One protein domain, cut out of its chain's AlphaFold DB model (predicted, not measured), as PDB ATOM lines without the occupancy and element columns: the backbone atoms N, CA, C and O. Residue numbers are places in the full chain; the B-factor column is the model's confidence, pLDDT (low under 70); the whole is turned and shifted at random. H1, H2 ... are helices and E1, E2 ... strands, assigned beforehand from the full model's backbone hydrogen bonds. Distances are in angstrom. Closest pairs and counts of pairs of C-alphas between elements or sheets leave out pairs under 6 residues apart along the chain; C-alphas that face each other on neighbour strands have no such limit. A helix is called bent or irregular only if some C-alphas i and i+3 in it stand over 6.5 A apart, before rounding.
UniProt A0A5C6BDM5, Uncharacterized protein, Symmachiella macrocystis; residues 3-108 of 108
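This is residues 3 to 108 of the 108 residues of an uncharacterized protein of Symmachiella macrocystis (UniProt A0A5C6BDM5). A small, twisted sheet of four strands lies at one end of the domain with the short helix H1 packed along one face, and a train of four helices, H3 to H6, makes the other end; of these helices H6 alone reaches the sheet, grazing it near edge strand E1. H5 and H6 form a helical hairpin, H4 packs on the first part of H5, and residues 25 to 35 run from H2, near H1, to H3. The 106 printed residues hold six named helices and four named strands, in the order E1 H1 H2 H3 H4 E2 E3 H5 H6 E4, and the sheet, E1 E4 E3 E2, is antiparallel. The class is mixed, helices and strands; the whole is compact, with a radius of gyration of the C-alphas of 13.8 A, and only just elongated, spanning 39 by 26 by 21 A.

E1, residues 3 to 5, is antiparallel to E4, residues 102 to 107, at 143 degrees, with N 4 and O 103 2.8 A apart. H1, residues 11 to 17, is on the sheet at a height of 8.8 A, over E3, residues 62 to 66, and along it at 12 degrees on the local plane. H1 and H2, residues 20 to 24, are close but not clearly touching; their closest C-alphas, of Leu 15 and Pro 21, are 6.7 A apart. H3, residues 36 to 41, and H4, residues 43 to 46, only just touch, with 3 pairs of C-alphas within 8 A, and only at the corner; the closest are Ile 39 and Ala 45, 5.5 A. E2, residues 55 to 57, and E3 form a hairpin at 170 degrees, with N 57 and O 62 2.8 A apart. E3 and E4 are antiparallel at 159 degrees, with N 106 and O 63 2.8 A apart. H5, residues 69 to 84, touches H4 with residues 71 to 75 alone; the closest C-alphas, of Ala 45 and Gly 71, are 7.3 A apart. H5 and H6, residues 89 to 95, touch at a shallow tilt of 17 degrees, opposite ways, closest at the C-alphas of Ser 79 and Leu 92, 6.6 A. H6 only grazes the sheet, with residues 91 to 95. Every O i to N i+4 pair is within hydrogen-bond range in H3 and H6, against 9 of 12 in H5, 0 of 3 in H1 and 0 of 1 in H2; H4 is too short for such a pair, and O i to N i+3 pairs are within range in 4 of 4 in H1 and 1 of 2 in H2.

E1 begins at C-alpha 3, (7.243, 9.049, 16.297). H5 measures 23.3 A and is irregular, C-alphas 77 and 80 being 7.8 A apart, with a kink of 61 degrees near residue 78; it ends at C-alpha 84, (-14.381, 10.256, 12.179). E3 measures 13.6 A, and E4 16.6 A, to C-alpha 107 at (12.292, 3.734, 6.845).

The C-alphas farthest apart, of Glu 17 and Arg 84, are 39.6 A apart. The printed part has no cut; the link from H2 to H3 is long. Mean pLDDT of the printed part is 76.2, with residues 6 to 7, 16, 24, 45 and 96 to 101 under 70.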
ATOM      1  N   LEU A   3       7.304   7.738  15.653       71.88
ATOM      2  CA  LEU A   3       7.243   9.049  16.297       71.88
ATOM      3  C   LEU A   3       8.317   9.132  17.384       71.88
ATOM      4  O   LEU A   3       8.280   8.425  18.390       71.88
ATOM      5  N   LEU A   4       9.260  10.043  17.201       72.00
ATOM      6  CA  LEU A   4      10.328  10.305  18.149       72.00
ATOM      7  C   LEU A   4       9.963  11.537  18.978       72.00
ATOM      8  O   LEU A   4       9.763  12.633  18.448       72.00
ATOM      9  N   LYS A   5       9.940  11.372  20.299       71.69
ATOM     10  CA  LYS A   5       9.820  12.479  21.245       71.69
ATOM     11  C   LYS A   5      11.152  12.649  21.958       71.69
ATOM     12  O   LYS A   5      11.508  11.832  22.802       71.69
ATOM     13  N   THR A   6      11.886  13.707  21.634       67.56
ATOM     14  CA  THR A   6      13.147  14.024  22.313       67.56
ATOM     15  C   THR A   6      13.236  15.512  22.614       67.56
ATOM     16  O   THR A   6      12.860  16.354  21.807       67.56
ATOM     17  N   ASN A   7      13.766  15.834  23.792       67.00
ATOM     18  CA  ASN A   7      14.149  17.202  24.152       67.00
ATOM     19  C   ASN A   7      15.624  17.481  23.810       67.00
ATOM     20  O   ASN A   7      16.125  18.571  24.076       67.00
ATOM     21  N   ASN A   8      16.334  16.484  23.273       72.06
ATOM     22  CA  ASN A   8      17.734  16.561  22.884       72.06
ATOM     23  C   ASN A   8      17.878  16.159  21.407       72.06
ATOM     24  O   ASN A   8      18.066  14.979  21.117       72.06
ATOM     25  N   PRO A   9      17.832  17.117  20.470       70.75
ATOM     26  CA  PRO A   9      17.937  16.835  19.038       70.75
ATOM     27  C   PRO A   9      19.235  16.112  18.649       70.75
ATOM     28  O   PRO A   9      19.258  15.364  17.679       70.75
ATOM     29  N   ASN A  10      20.312  16.269  19.430       74.12
ATOM     30  CA  ASN A  10      21.586  15.610  19.142       74.12
ATOM     31  C   ASN A  10      21.515  14.079  19.265       74.12
ATOM     32  O   ASN A  10      22.322  13.390  18.648       74.12
ATOM     33  N   SER A  11      20.554  13.534  20.026       74.50
ATOM     34  CA  SER A  11      20.360  12.079  20.110       74.50
ATOM     35  C   SER A  11      19.828  11.478  18.805       74.50
ATOM     36  O   SER A  11      19.893  10.270  18.626       74.50
ATOM     37  N   LEU A  12      19.312  12.300  17.885       76.44
ATOM     38  CA  LEU A  12      18.816  11.841  16.586       76.44
ATOM     39  C   LEU A  12      19.948  11.443  15.643       76.44
ATOM     40  O   LEU A  12      19.785  10.520  14.858       76.44
ATOM     41  N   TYR A  13      21.114  12.084  15.745       75.25
ATOM     42  CA  TYR A  13      22.280  11.695  14.948       75.25
ATOM     43  C   TYR A  13      22.834  10.332  15.373       75.25
ATOM     44  O   TYR A  13      23.354   9.602  14.540       75.25
ATOM     45  N   GLN A  14      22.654   9.942  16.640       74.81
ATOM     46  CA  GLN A  14      23.038   8.607  17.117       74.81
ATOM     47  C   GLN A  14      22.161   7.501  16.512       74.81
ATOM     48  O   GLN A  14      22.640   6.386  16.339       74.81
ATOM     49  N   LEU A  15      20.911   7.813  16.140       72.19
ATOM     50  CA  LEU A  15      20.037   6.882  15.414       72.19
ATOM     51  C   LEU A  15      20.509   6.618  13.980       72.19
ATOM     52  O   LEU A  15      20.189   5.570  13.430       72.19
ATOM     53  N   ALA A  16      21.265   7.544  13.383       69.56
ATOM     54  CA  ALA A  16      21.905   7.320  12.087       69.56
ATOM     55  C   ALA A  16      23.053   6.305  12.200       69.56
ATOM     56  O   ALA A  16      23.310   5.536  11.289       69.56
ATOM     57  N   GLU A  17      23.758   6.290  13.334       74.06
ATOM     58  CA  GLU A  17      24.902   5.397  13.541       74.06
ATOM     59  C   GLU A  17      24.477   3.981  13.964       74.06
ATOM     60  O   GLU A  17      25.182   3.010  13.688       74.06
ATOM     61  N   SER A  18      23.337   3.850  14.648       76.06
ATOM     62  CA  SER A  18      22.720   2.567  14.982       76.06
ATOM     63  C   SER A  18      21.209   2.718  15.135       76.06
ATOM     64  O   SER A  18      20.731   3.578  15.875       76.06
ATOM     65  N   LEU A  19      20.463   1.817  14.493       73.81
ATOM     66  CA  LEU A  19      19.011   1.706  14.638       73.81
ATOM     67  C   LEU A  19      18.586   0.992  15.923       73.81
ATOM     68  O   LEU A  19      17.401   1.004  16.238       73.81
ATOM     69  N   ASP A  20      19.496   0.378  16.682       77.56
ATOM     70  CA  ASP A  20      19.137  -0.365  17.899       77.56
ATOM     71  C   ASP A  20      18.296   0.463  18.896       77.56
ATOM     72  O   ASP A  20      17.296  -0.061  19.398       77.56
ATOM     73  N   PRO A  21      18.597   1.758  19.141       73.19
ATOM     74  CA  PRO A  21      17.799   2.594  20.031       73.19
ATOM     75  C   PRO A  21      16.397   2.904  19.497       73.19
ATOM     76  O   PRO A  21      15.571   3.385  20.265       73.19
ATOM     77  N   ILE A  22      16.077   2.638  18.217       72.25
ATOM     78  CA  ILE A  22      14.747   2.925  17.645       72.25
ATOM     79  C   ILE A  22      13.625   2.191  18.403       72.25
ATOM     80  O   ILE A  22      12.488   2.658  18.444       72.25
ATOM     81  N   GLN A  23      13.961   1.066  19.042       71.38
ATOM     82  CA  GLN A  23      13.044   0.255  19.846       71.38
ATOM     83  C   GLN A  23      12.599   0.955  21.138       71.38
ATOM     84  O   GLN A  23      11.549   0.615  21.681       71.38
ATOM     85  N   ASP A  24      13.359   1.946  21.607       69.94
ATOM     86  CA  ASP A  24      13.033   2.727  22.802       69.94
ATOM     87  C   ASP A  24      12.012   3.846  22.516       69.94
ATOM     88  O   ASP A  24      11.584   4.556  23.432       69.94
ATOM     89  N   PHE A  25      11.600   4.017  21.255       70.62
ATOM     90  CA  PHE A  25      10.674   5.065  20.831       70.62
ATOM     91  C   PHE A  25       9.249   4.557  20.625       70.62
ATOM     92  O   PHE A  25       8.984   3.387  20.351       70.62
ATOM     93  N   THR A  26       8.298   5.485  20.723       71.81
ATOM     94  CA  THR A  26       6.888   5.181  20.504       71.81
ATOM     95  C   THR A  26       6.626   4.915  19.025       71.81
ATOM     96  O   THR A  26       6.734   5.796  18.170       71.81
ATOM     97  N   HIS A  27       6.192   3.698  18.720       73.69
ATOM     98  CA  HIS A  27       5.692   3.365  17.396       73.69
ATOM     99  C   HIS A  27       4.273   3.918  17.213       73.69
ATOM    100  O   HIS A  27       3.365   3.580  17.973       73.69
ATOM    101  N   CYS A  28       4.083   4.770  16.208       71.25
ATOM    102  CA  CYS A  28       2.778   5.301  15.818       71.25
ATOM    103  C   CYS A  28       2.646   5.184  14.307       71.25
ATOM    104  O   CYS A  28       3.475   5.729  13.582       71.25
ATOM    105  N   ASP A  29       1.599   4.513  13.830       72.50
ATOM    106  CA  ASP A  29       1.315   4.506  12.402       72.50
ATOM    107  C   ASP A  29       0.700   5.850  11.995       72.50
ATOM    108  O   ASP A  29      -0.427   6.192  12.348       72.50
ATOM    109  N   LEU A  30       1.478   6.638  11.259       74.31
ATOM    110  CA  LEU A  30       1.059   7.937  10.741       74.31
ATOM    111  C   LEU A  30       0.465   7.837   9.332       74.31
ATOM    112  O   LEU A  30       0.064   8.856   8.768       74.31
ATOM    113  N   GLY A  31       0.372   6.637   8.750       72.88
ATOM    114  CA  GLY A  31      -0.131   6.425   7.392       72.88
ATOM    115  C   GLY A  31      -1.548   6.964   7.187       72.88
ATOM    116  O   GLY A  31      -1.844   7.538   6.140       72.88
ATOM    117  N   SER A  32      -2.410   6.891   8.208       74.00
ATOM    118  CA  SER A  32      -3.755   7.478   8.138       74.00
ATOM    119  C   SER A  32      -3.745   9.012   8.089       74.00
ATOM    120  O   SER A  32      -4.642   9.614   7.500       74.00
ATOM    121  N   LEU A  33      -2.728   9.640   8.691       75.44
ATOM    122  CA  LEU A  33      -2.533  11.095   8.721       75.44
ATOM    123  C   LEU A  33      -1.781  11.615   7.483       75.44
ATOM    124  O   LEU A  33      -1.783  12.816   7.239       75.44
ATOM    125  N   ASN A  34      -1.182  10.715   6.692       73.31
ATOM    126  CA  ASN A  34      -0.558  11.006   5.395       73.31
ATOM    127  C   ASN A  34      -1.295  10.372   4.206       73.31
ATOM    128  O   ASN A  34      -0.688  10.061   3.180       73.31
ATOM    129  N   SER A  35      -2.581  10.058   4.349       76.00
ATOM    130  CA  SER A  35      -3.287   9.338   3.291       76.00
ATOM    131  C   SER A  35      -3.596  10.257   2.108       76.00
ATOM    132  O   SER A  35      -3.992  11.407   2.293       76.00
ATOM    133  N   LEU A  36      -3.488   9.725   0.884       79.44
ATOM    134  CA  LEU A  36      -3.853  10.445  -0.345       79.44
ATOM    135  C   LEU A  36      -5.260  11.052  -0.238       79.44
ATOM    136  O   LEU A  36      -5.462  12.204  -0.583       79.44
ATOM    137  N   GLN A  37      -6.210  10.291   0.311       78.31
ATOM    138  CA  GLN A  37      -7.597  10.725   0.496       78.31
ATOM    139  C   GLN A  37      -7.700  11.961   1.392       78.31
ATOM    140  O   GLN A  37      -8.467  12.871   1.094       78.31
ATOM    141  N   LEU A  38      -6.938  12.005   2.489       77.31
ATOM    142  CA  LEU A  38      -6.934  13.153   3.391       77.31
ATOM    143  C   LEU A  38      -6.275  14.371   2.736       77.31
ATOM    144  O   LEU A  38      -6.792  15.478   2.867       77.31
ATOM    145  N   ILE A  39      -5.183  14.152   1.999       80.25
ATOM    146  CA  ILE A  39      -4.470  15.202   1.263       80.25
ATOM    147  C   ILE A  39      -5.375  15.803   0.180       80.25
ATOM    148  O   ILE A  39      -5.497  17.017   0.104       80.25
ATOM    149  N   GLU A  40      -6.090  14.981  -0.591       82.06
ATOM    150  CA  GLU A  40      -7.032  15.441  -1.628       82.06
ATOM    151  C   GLU A  40      -8.187  16.289  -1.074       82.06
ATOM    152  O   GLU A  40      -8.773  17.103  -1.789       82.06
ATOM    153  N   LEU A  41      -8.545  16.094   0.196       77.94
ATOM    154  CA  LEU A  41      -9.584  16.872   0.872       77.94
ATOM    155  C   LEU A  41      -9.037  18.138   1.520       77.94
ATOM    156  O   LEU A  41      -9.772  19.115   1.681       77.94
ATOM    157  N   CYS A  42      -7.777  18.102   1.939       77.81
ATOM    158  CA  CYS A  42      -7.103  19.205   2.587       77.81
ATOM    159  C   CYS A  42      -5.592  19.095   2.370       77.81
ATOM    160  O   CYS A  42      -4.907  18.364   3.085       77.81
ATOM    161  N   ASP A  43      -5.063  19.887   1.439       76.56
ATOM    162  CA  ASP A  43      -3.628  19.910   1.123       76.56
ATOM    163  C   ASP A  43      -2.754  20.226   2.357       76.56
ATOM    164  O   ASP A  43      -1.606  19.791   2.462       76.56
ATOM    165  N   GLU A  44      -3.304  20.953   3.338       74.88
ATOM    166  CA  GLU A  44      -2.641  21.287   4.606       74.88
ATOM    167  C   GLU A  44      -2.365  20.048   5.472       74.88
ATOM    168  O   GLU A  44      -1.461  20.074   6.309       74.88
ATOM    169  N   ALA A  45      -3.075  18.940   5.239       68.56
ATOM    170  CA  ALA A  45      -2.836  17.667   5.908       68.56
ATOM    171  C   ALA A  45      -1.505  17.013   5.509       68.56
ATOM    172  O   ALA A  45      -1.092  16.075   6.177       68.56
ATOM    173  N   ALA A  46      -0.808  17.497   4.475       72.00
ATOM    174  CA  ALA A  46       0.565  17.088   4.161       72.00
ATOM    175  C   ALA A  46       1.628  17.968   4.858       72.00
ATOM    176  O   ALA A  46       2.816  17.653   4.840       72.00
ATOM    177  N   ALA A  47       1.230  19.083   5.483       70.75
ATOM    178  CA  ALA A  47       2.151  20.116   5.968       70.75
ATOM    179  C   ALA A  47       2.758  19.836   7.357       70.75
ATOM    180  O   ALA A  47       3.322  20.742   7.978       70.75
ATOM    181  N   TRP A  48       2.624  18.614   7.878       73.12
ATOM    182  CA  TRP A  48       3.130  18.239   9.201       73.12
ATOM    183  C   TRP A  48       4.564  17.723   9.202       73.12
ATOM    184  O   TRP A  48       5.160  17.734  10.272       73.12
ATOM    185  N   ILE A  49       5.149  17.374   8.054       74.56
ATOM    186  CA  ILE A  49       6.584  17.072   7.922       74.56
ATOM    187  C   ILE A  49       7.329  18.342   7.473       74.56
ATOM    188  O   ILE A  49       6.881  19.053   6.569       74.56
ATOM    189  N   ALA A  50       8.455  18.665   8.111       70.69
ATOM    190  CA  ALA A  50       9.345  19.743   7.680       70.69
ATOM    191  C   ALA A  50      10.045  19.399   6.350       70.69
ATOM    192  O   ALA A  50      10.201  18.239   5.993       70.69
ATOM    193  N   LYS A  51      10.463  20.424   5.597       72.00
ATOM    194  CA  LYS A  51      10.854  20.276   4.181       72.00
ATOM    195  C   LYS A  51      11.992  19.283   3.923       72.00
ATOM    196  O   LYS A  51      11.895  18.508   2.983       72.00
ATOM    197  N   GLU A  52      13.065  19.350   4.703       80.50
ATOM    198  CA  GLU A  52      14.272  18.542   4.502       80.50
ATOM    199  C   GLU A  52      14.466  17.611   5.705       80.50
ATOM    200  O   GLU A  52      14.209  18.033   6.842       80.50
ATOM    201  N   PRO A  53      14.925  16.366   5.489       83.00
ATOM    202  CA  PRO A  53      15.295  15.485   6.583       83.00
ATOM    203  C   PRO A  53      16.492  16.068   7.345       83.00
ATOM    204  O   PRO A  53      17.455  16.562   6.761       83.00
ATOM    205  N   ILE A  54      16.442  15.998   8.672       83.62
ATOM    206  CA  ILE A  54      17.547  16.403   9.556       83.62
ATOM    207  C   ILE A  54      18.649  15.344   9.539       83.62
ATOM    208  O   ILE A  54      19.834  15.654   9.662       83.62
ATOM    209  N   VAL A  55      18.232  14.088   9.399       84.31
ATOM    210  CA  VAL A  55      19.102  12.931   9.227       84.31
ATOM    211  C   VAL A  55      18.618  12.189   7.998       84.31
ATOM    212  O   VAL A  55      17.434  11.880   7.893       84.31
ATOM    213  N   PHE A  56      19.536  11.897   7.089       83.56
ATOM    214  CA  PHE A  56      19.294  11.044   5.939       83.56
ATOM    215  C   PHE A  56      20.436  10.040   5.859       83.56
ATOM    216  O   PHE A  56      21.595  10.431   5.715       83.56
ATOM    217  N   ASP A  57      20.095   8.768   5.992       82.88
ATOM    218  CA  ASP A  57      21.011   7.647   5.912       82.88
ATOM    219  C   ASP A  57      20.467   6.643   4.897       82.88
ATOM    220  O   ASP A  57      19.577   5.842   5.176       82.88
ATOM    221  N   GLU A  58      20.999   6.724   3.684       82.12
ATOM    222  CA  GLU A  58      20.612   5.848   2.584       82.12
ATOM    223  C   GLU A  58      21.098   4.407   2.785       82.12
ATOM    224  O   GLU A  58      20.433   3.475   2.340       82.12
ATOM    225  N   GLU A  59      22.229   4.201   3.472       81.88
ATOM    226  CA  GLU A  59      22.799   2.865   3.688       81.88
ATOM    227  C   GLU A  59      21.908   2.037   4.618       81.88
ATOM    228  O   GLU A  59      21.678   0.851   4.366       81.88
ATOM    229  N   ASN A  60      21.355   2.681   5.649       76.94
ATOM    230  CA  ASN A  60      20.429   2.059   6.592       76.94
ATOM    231  C   ASN A  60      18.943   2.274   6.240       76.94
ATOM    232  O   ASN A  60      18.076   1.831   6.997       76.94
ATOM    233  N   GLY A  61      18.642   2.930   5.110       82.12
ATOM    234  CA  GLY A  61      17.273   3.168   4.640       82.12
ATOM    235  C   GLY A  61      16.446   4.004   5.615       82.12
ATOM    236  O   GLY A  61      15.308   3.653   5.914       82.12
ATOM    237  N   LEU A  62      17.024   5.070   6.174       84.50
ATOM    238  CA  LEU A  62      16.413   5.887   7.221       84.50
ATOM    239  C   LEU A  62      16.436   7.376   6.865       84.50
ATOM    240  O   LEU A  62      17.455   7.945   6.479       84.50
ATOM    241  N   ALA A  63      15.309   8.047   7.089       84.56
ATOM    242  CA  ALA A  63      15.227   9.500   7.123       84.56
ATOM    243  C   ALA A  63      14.507   9.963   8.391       84.56
ATOM    244  O   ALA A  63      13.462   9.426   8.752       84.56
ATOM    245  N   ILE A  64      15.043  10.984   9.061       84.94
ATOM    246  CA  ILE A  64      14.416  11.617  10.224       84.94
ATOM    247  C   ILE A  64      14.028  13.039   9.861       84.94
ATOM    248  O   ILE A  64      14.881  13.853   9.505       84.94
ATOM    249  N   PHE A  65      12.753  13.359  10.026       85.06
ATOM    250  CA  PHE A  65      12.210  14.682   9.757       85.06
ATOM    251  C   PHE A  65      11.716  15.331  11.040       85.06
ATOM    252  O   PHE A  65      11.172  14.656  11.912       85.06
ATOM    253  N   GLU A  66      11.849  16.650  11.136       84.56
ATOM    254  CA  GLU A  66      11.097  17.417  12.127       84.56
ATOM    255  C   GLU A  66       9.622  17.451  11.746       84.56
ATOM    256  O   GLU A  66       9.279  17.596  10.570       84.56
ATOM    257  N   PHE A  67       8.743  17.418  12.736       82.81
ATOM    258  CA  PHE A  67       7.386  17.875  12.517       82.81
ATOM    259  C   PHE A  67       7.339  19.398  12.425       82.81
ATOM    260  O   PHE A  67       7.910  20.113  13.247       82.81
ATOM    261  N   SER A  68       6.564  19.909  11.476       83.19
ATOM    262  CA  SER A  68       6.230  21.328  11.438       83.19
ATOM    263  C   SER A  68       5.294  21.687  12.591       83.19
ATOM    264  O   SER A  68       4.200  21.124  12.710       83.19
ATOM    265  N   SER A  69       5.658  22.692  13.390       80.00
ATOM    266  CA  SER A  69       4.812  23.197  14.480       80.00
ATOM    267  C   SER A  69       3.411  23.592  14.004       80.00
ATOM    268  O   SER A  69       2.432  23.346  14.706       80.00
ATOM    269  N   SER A  70       3.285  24.174  12.804       80.31
ATOM    270  CA  SER A  70       1.974  24.533  12.250       80.31
ATOM    271  C   SER A  70       1.149  23.304  11.866       80.31
ATOM    272  O   SER A  70      -0.059  23.296  12.094       80.31
ATOM    273  N   GLY A  71       1.787  22.254  11.345       80.88
ATOM    274  CA  GLY A  71       1.108  21.004  11.013       80.88
ATOM    275  C   GLY A  71       0.661  20.229  12.252       80.88
ATOM    276  O   GLY A  71      -0.457  19.723  12.276       80.88
ATOM    277  N   VAL A  72       1.460  20.216  13.326       80.88
ATOM    278  CA  VAL A  72       1.051  19.626  14.618       80.88
ATOM    279  C   VAL A  72      -0.168  20.352  15.187       80.88
ATOM    280  O   VAL A  72      -1.147  19.712  15.567       80.88
ATOM    281  N   VAL A  73      -0.151  21.690  15.197       81.88
ATOM    282  CA  VAL A  73      -1.302  22.494  15.646       81.88
ATOM    283  C   VAL A  73      -2.544  22.197  14.802       81.88
ATOM    284  O   VAL A  73      -3.640  22.062  15.347       81.88
ATOM    285  N   TRP A  74      -2.385  22.058  13.486       83.56
ATOM    286  CA  TRP A  74      -3.487  21.703  12.596       83.56
ATOM    287  C   TRP A  74      -4.066  20.321  12.927       83.56
ATOM    288  O   TRP A  74      -5.281  20.209  13.101       83.56
ATOM    289  N   LEU A  75      -3.218  19.298  13.091       82.88
ATOM    290  CA  LEU A  75      -3.641  17.932  13.430       82.88
ATOM    291  C   LEU A  75      -4.416  17.892  14.752       82.88
ATOM    292  O   LEU A  75      -5.471  17.263  14.832       82.88
ATOM    293  N   LEU A  76      -3.942  18.614  15.771       82.38
ATOM    294  CA  LEU A  76      -4.609  18.683  17.074       82.38
ATOM    295  C   LEU A  76      -5.971  19.386  16.986       82.38
ATOM    296  O   LEU A  76      -6.966  18.859  17.497       82.38
ATOM    297  N   ASN A  77      -6.047  20.519  16.280       86.25
ATOM    298  CA  ASN A  77      -7.293  21.270  16.086       86.25
ATOM    299  C   ASN A  77      -8.354  20.479  15.304       86.25
ATOM    300  O   ASN A  77      -9.551  20.706  15.488       86.25
ATOM    301  N   HIS A  78      -7.927  19.540  14.458       86.12
ATOM    302  CA  HIS A  78      -8.812  18.715  13.635       86.12
ATOM    303  C   HIS A  78      -8.929  17.264  14.122       86.12
ATOM    304  O   HIS A  78      -9.623  16.471  13.487       86.12
ATOM    305  N   SER A  79      -8.334  16.914  15.265       84.06
ATOM    306  CA  SER A  79      -8.297  15.548  15.817       84.06
ATOM    307  C   SER A  79      -9.673  14.871  15.867       84.06
ATOM    308  O   SER A  79      -9.835  13.747  15.397       84.06
ATOM    309  N   VAL A  80     -10.707  15.576  16.338       83.25
ATOM    310  CA  VAL A  80     -12.094  15.069  16.385       83.25
ATOM    311  C   VAL A  80     -12.629  14.712  14.997       83.25
ATOM    312  O   VAL A  80     -13.338  13.716  14.843       83.25
ATOM    313  N   ALA A  81     -12.322  15.525  13.983       82.62
ATOM    314  CA  ALA A  81     -12.719  15.244  12.610       82.62
ATOM    315  C   ALA A  81     -11.914  14.064  12.051       82.62
ATOM    316  O   ALA A  81     -12.511  13.142  11.505       82.62
ATOM    317  N   LEU A  82     -10.599  14.036  12.275       83.81
ATOM    318  CA  LEU A  82      -9.706  12.960  11.838       83.81
ATOM    319  C   LEU A  82     -10.117  11.595  12.415       83.81
ATOM    320  O   LEU A  82     -10.149  10.606  11.686       83.81
ATOM    321  N   HIS A  83     -10.561  11.534  13.673       81.12
ATOM    322  CA  HIS A  83     -11.124  10.307  14.250       81.12
ATOM    323  C   HIS A  83     -12.342   9.776  13.487       81.12
ATOM    324  O   HIS A  83     -12.492   8.569  13.321       81.12
ATOM    325  N   ARG A  84     -13.220  10.662  12.996       81.25
ATOM    326  CA  ARG A  84     -14.381  10.256  12.179       81.25
ATOM    327  C   ARG A  84     -13.967   9.719  10.809       81.25
ATOM    328  O   ARG A  84     -14.752   9.022  10.176       81.25
ATOM    329  N   TRP A  85     -12.749  10.036  10.384       77.50
ATOM    330  CA  TRP A  85     -12.101   9.546   9.173       77.50
ATOM    331  C   TRP A  85     -11.243   8.295   9.418       77.50
ATOM    332  O   TRP A  85     -10.439   7.930   8.568       77.50
ATOM    333  N   ASN A  86     -11.427   7.620  10.559       75.75
ATOM    334  CA  ASN A  86     -10.644   6.452  10.969       75.75
ATOM    335  C   ASN A  86      -9.132   6.721  11.058       75.75
ATOM    336  O   ASN A  86      -8.339   5.794  10.906       75.75
ATOM    337  N   ALA A  87      -8.723   7.967  11.319       78.88
ATOM    338  CA  ALA A  87      -7.345   8.223  11.710       78.88
ATOM    339  C   ALA A  87      -7.031   7.495  13.022       78.88
ATOM    340  O   ALA A  87      -7.872   7.453  13.930       78.88
ATOM    341  N   ASP A  88      -5.824   6.935  13.116       78.75
ATOM    342  CA  ASP A  88      -5.408   6.180  14.292       78.75
ATOM    343  C   ASP A  88      -5.463   7.065  15.548       78.75
ATOM    344  O   ASP A  88      -4.835   8.124  15.653       78.75
ATOM    345  N   VAL A  89      -6.249   6.605  16.521       77.50
ATOM    346  CA  VAL A  89      -6.443   7.281  17.800       77.50
ATOM    347  C   VAL A  89      -5.144   7.343  18.588       77.50
ATOM    348  O   VAL A  89      -4.887   8.350  19.253       77.50
ATOM    349  N   ALA A  90      -4.327   6.293  18.512       75.88
ATOM    350  CA  ALA A  90      -3.043   6.234  19.193       75.88
ATOM    351  C   ALA A  90      -2.070   7.258  18.599       75.88
ATOM    352  O   ALA A  90      -1.420   7.976  19.355       75.88
ATOM    353  N   ALA A  91      -2.047   7.399  17.270       75.38
ATOM    354  CA  ALA A  91      -1.236   8.402  16.587       75.38
ATOM    355  C   ALA A  91      -1.626   9.830  16.994       75.38
ATOM    356  O   ALA A  91      -0.766  10.612  17.390       75.38
ATOM    357  N   LEU A  92      -2.923  10.158  16.974       78.06
ATOM    358  CA  LEU A  92      -3.412  11.478  17.397       78.06
ATOM    359  C   LEU A  92      -3.123  11.757  18.879       78.06
ATOM    360  O   LEU A  92      -2.740  12.870  19.234       78.06
ATOM    361  N   SER A  93      -3.250  10.742  19.733       78.12
ATOM    362  CA  SER A  93      -2.961  10.865  21.168       78.12
ATOM    363  C   SER A  93      -1.467  11.013  21.458       78.12
ATOM    364  O   SER A  93      -1.102  11.632  22.448       78.12
ATOM    365  N   ALA A  94      -0.593  10.462  20.612       73.94
ATOM    366  CA  ALA A  94       0.856  10.592  20.760       73.94
ATOM    367  C   ALA A  94       1.374  11.994  20.384       73.94
ATOM    368  O   ALA A  94       2.434  12.408  20.860       73.94
ATOM    369  N   LEU A  95       0.612  12.729  19.565       76.06
ATOM    370  CA  LEU A  95       0.833  14.154  19.305       76.06
ATOM    371  C   LEU A  95       0.408  15.013  20.507       76.06
ATOM    372  O   LEU A  95       1.023  16.049  20.778       76.06
ATOM    373  N   ASP A  96      -0.623  14.585  21.241       68.38
ATOM    374  CA  ASP A  96      -1.102  15.271  22.437       68.38
ATOM    375  C   ASP A  96      -0.108  15.102  23.605       68.38
ATOM    376  O   ASP A  96       0.393  14.019  23.910       68.38
ATOM    377  N   GLY A  97       0.262  16.208  24.252       59.19
ATOM    378  CA  GLY A  97       1.295  16.217  25.297       59.19
ATOM    379  C   GLY A  97       2.748  16.204  24.795       59.19
ATOM    380  O   GLY A  97       3.681  16.050  25.599       59.19
ATOM    381  N   ALA A  98       2.989  16.393  23.496       59.75
ATOM    382  CA  ALA A  98       4.314  16.675  22.950       59.75
ATOM    383  C   ALA A  98       4.784  18.096  23.323       59.75
ATOM    384  O   ALA A  98       4.742  19.022  22.527       59.75
ATOM    385  N   GLY A  99       5.238  18.292  24.564       53.09
ATOM    386  CA  GLY A  99       5.815  19.565  25.021       53.09
ATOM    387  C   GLY A  99       7.205  19.903  24.446       53.09
ATOM    388  O   GLY A  99       7.855  20.802  24.972       53.09
ATOM    389  N   GLY A 100       7.679  19.172  23.431       58.88
ATOM    390  CA  GLY A 100       8.998  19.310  22.799       58.88
ATOM    391  C   GLY A 100       8.920  19.071  21.287       58.88
ATOM    392  O   GLY A 100       7.841  18.784  20.767       58.88
ATOM    393  N   THR A 101      10.047  19.192  20.581       68.75
ATOM    394  CA  THR A 101      10.102  18.955  19.131       68.75
ATOM    395  C   THR A 101       9.809  17.486  18.819       68.75
ATOM    396  O   THR A 101      10.413  16.579  19.396       68.75
ATOM    397  N   LEU A 102       8.848  17.255  17.925       76.44
ATOM    398  CA  LEU A 102       8.494  15.929  17.430       76.44
ATOM    399  C   LEU A 102       9.292  15.631  16.169       76.44
ATOM    400  O   LEU A 102       9.442  16.503  15.314       76.44
ATOM    401  N   TYR A 103       9.740  14.388  16.028       77.38
ATOM    402  CA  TYR A 103      10.379  13.920  14.805       77.38
ATOM    403  C   TYR A 103       9.696  12.656  14.300       77.38
ATOM    404  O   TYR A 103       9.160  11.876  15.088       77.38
ATOM    405  N   VAL A 104       9.709  12.453  12.988       77.38
ATOM    406  CA  VAL A 104       9.263  11.209  12.360       77.38
ATOM    407  C   VAL A 104      10.451  10.507  11.728       77.38
ATOM    408  O   VAL A 104      11.225  11.140  11.016       77.38
ATOM    409  N   VAL A 105      10.581   9.208  11.983       77.38
ATOM    410  CA  VAL A 105      11.463   8.336  11.203       77.38
ATOM    411  C   VAL A 105      10.655   7.705  10.087       77.38
ATOM    412  O   VAL A 105       9.666   7.013  10.360       77.38
ATOM    413  N   ASP A 106      11.098   7.912   8.858       75.12
ATOM    414  CA  ASP A 106      10.702   7.101   7.721       75.12
ATOM    415  C   ASP A 106      11.797   6.077   7.422       75.12
ATOM    416  O   ASP A 106      12.985   6.400   7.463       75.12
ATOM    417  N   THR A 107      11.388   4.839   7.172       72.25
ATOM    418  CA  THR A 107      12.292   3.734   6.845       72.25
ATOM    419  C   THR A 107      11.894   3.198   5.478       72.25
ATOM    420  O   THR A 107      10.743   2.768   5.339       72.25
ATOM    421  N   PHE A 108      12.797   3.236   4.499       70.50
ATOM    422  CA  PHE A 108      12.512   2.968   3.082       70.50
ATOM    423  C   PHE A 108      13.481   1.966   2.450       70.50
ATOM    424  O   PHE A 108      14.640   1.873   2.907       70.50
TER     425      PHE A 108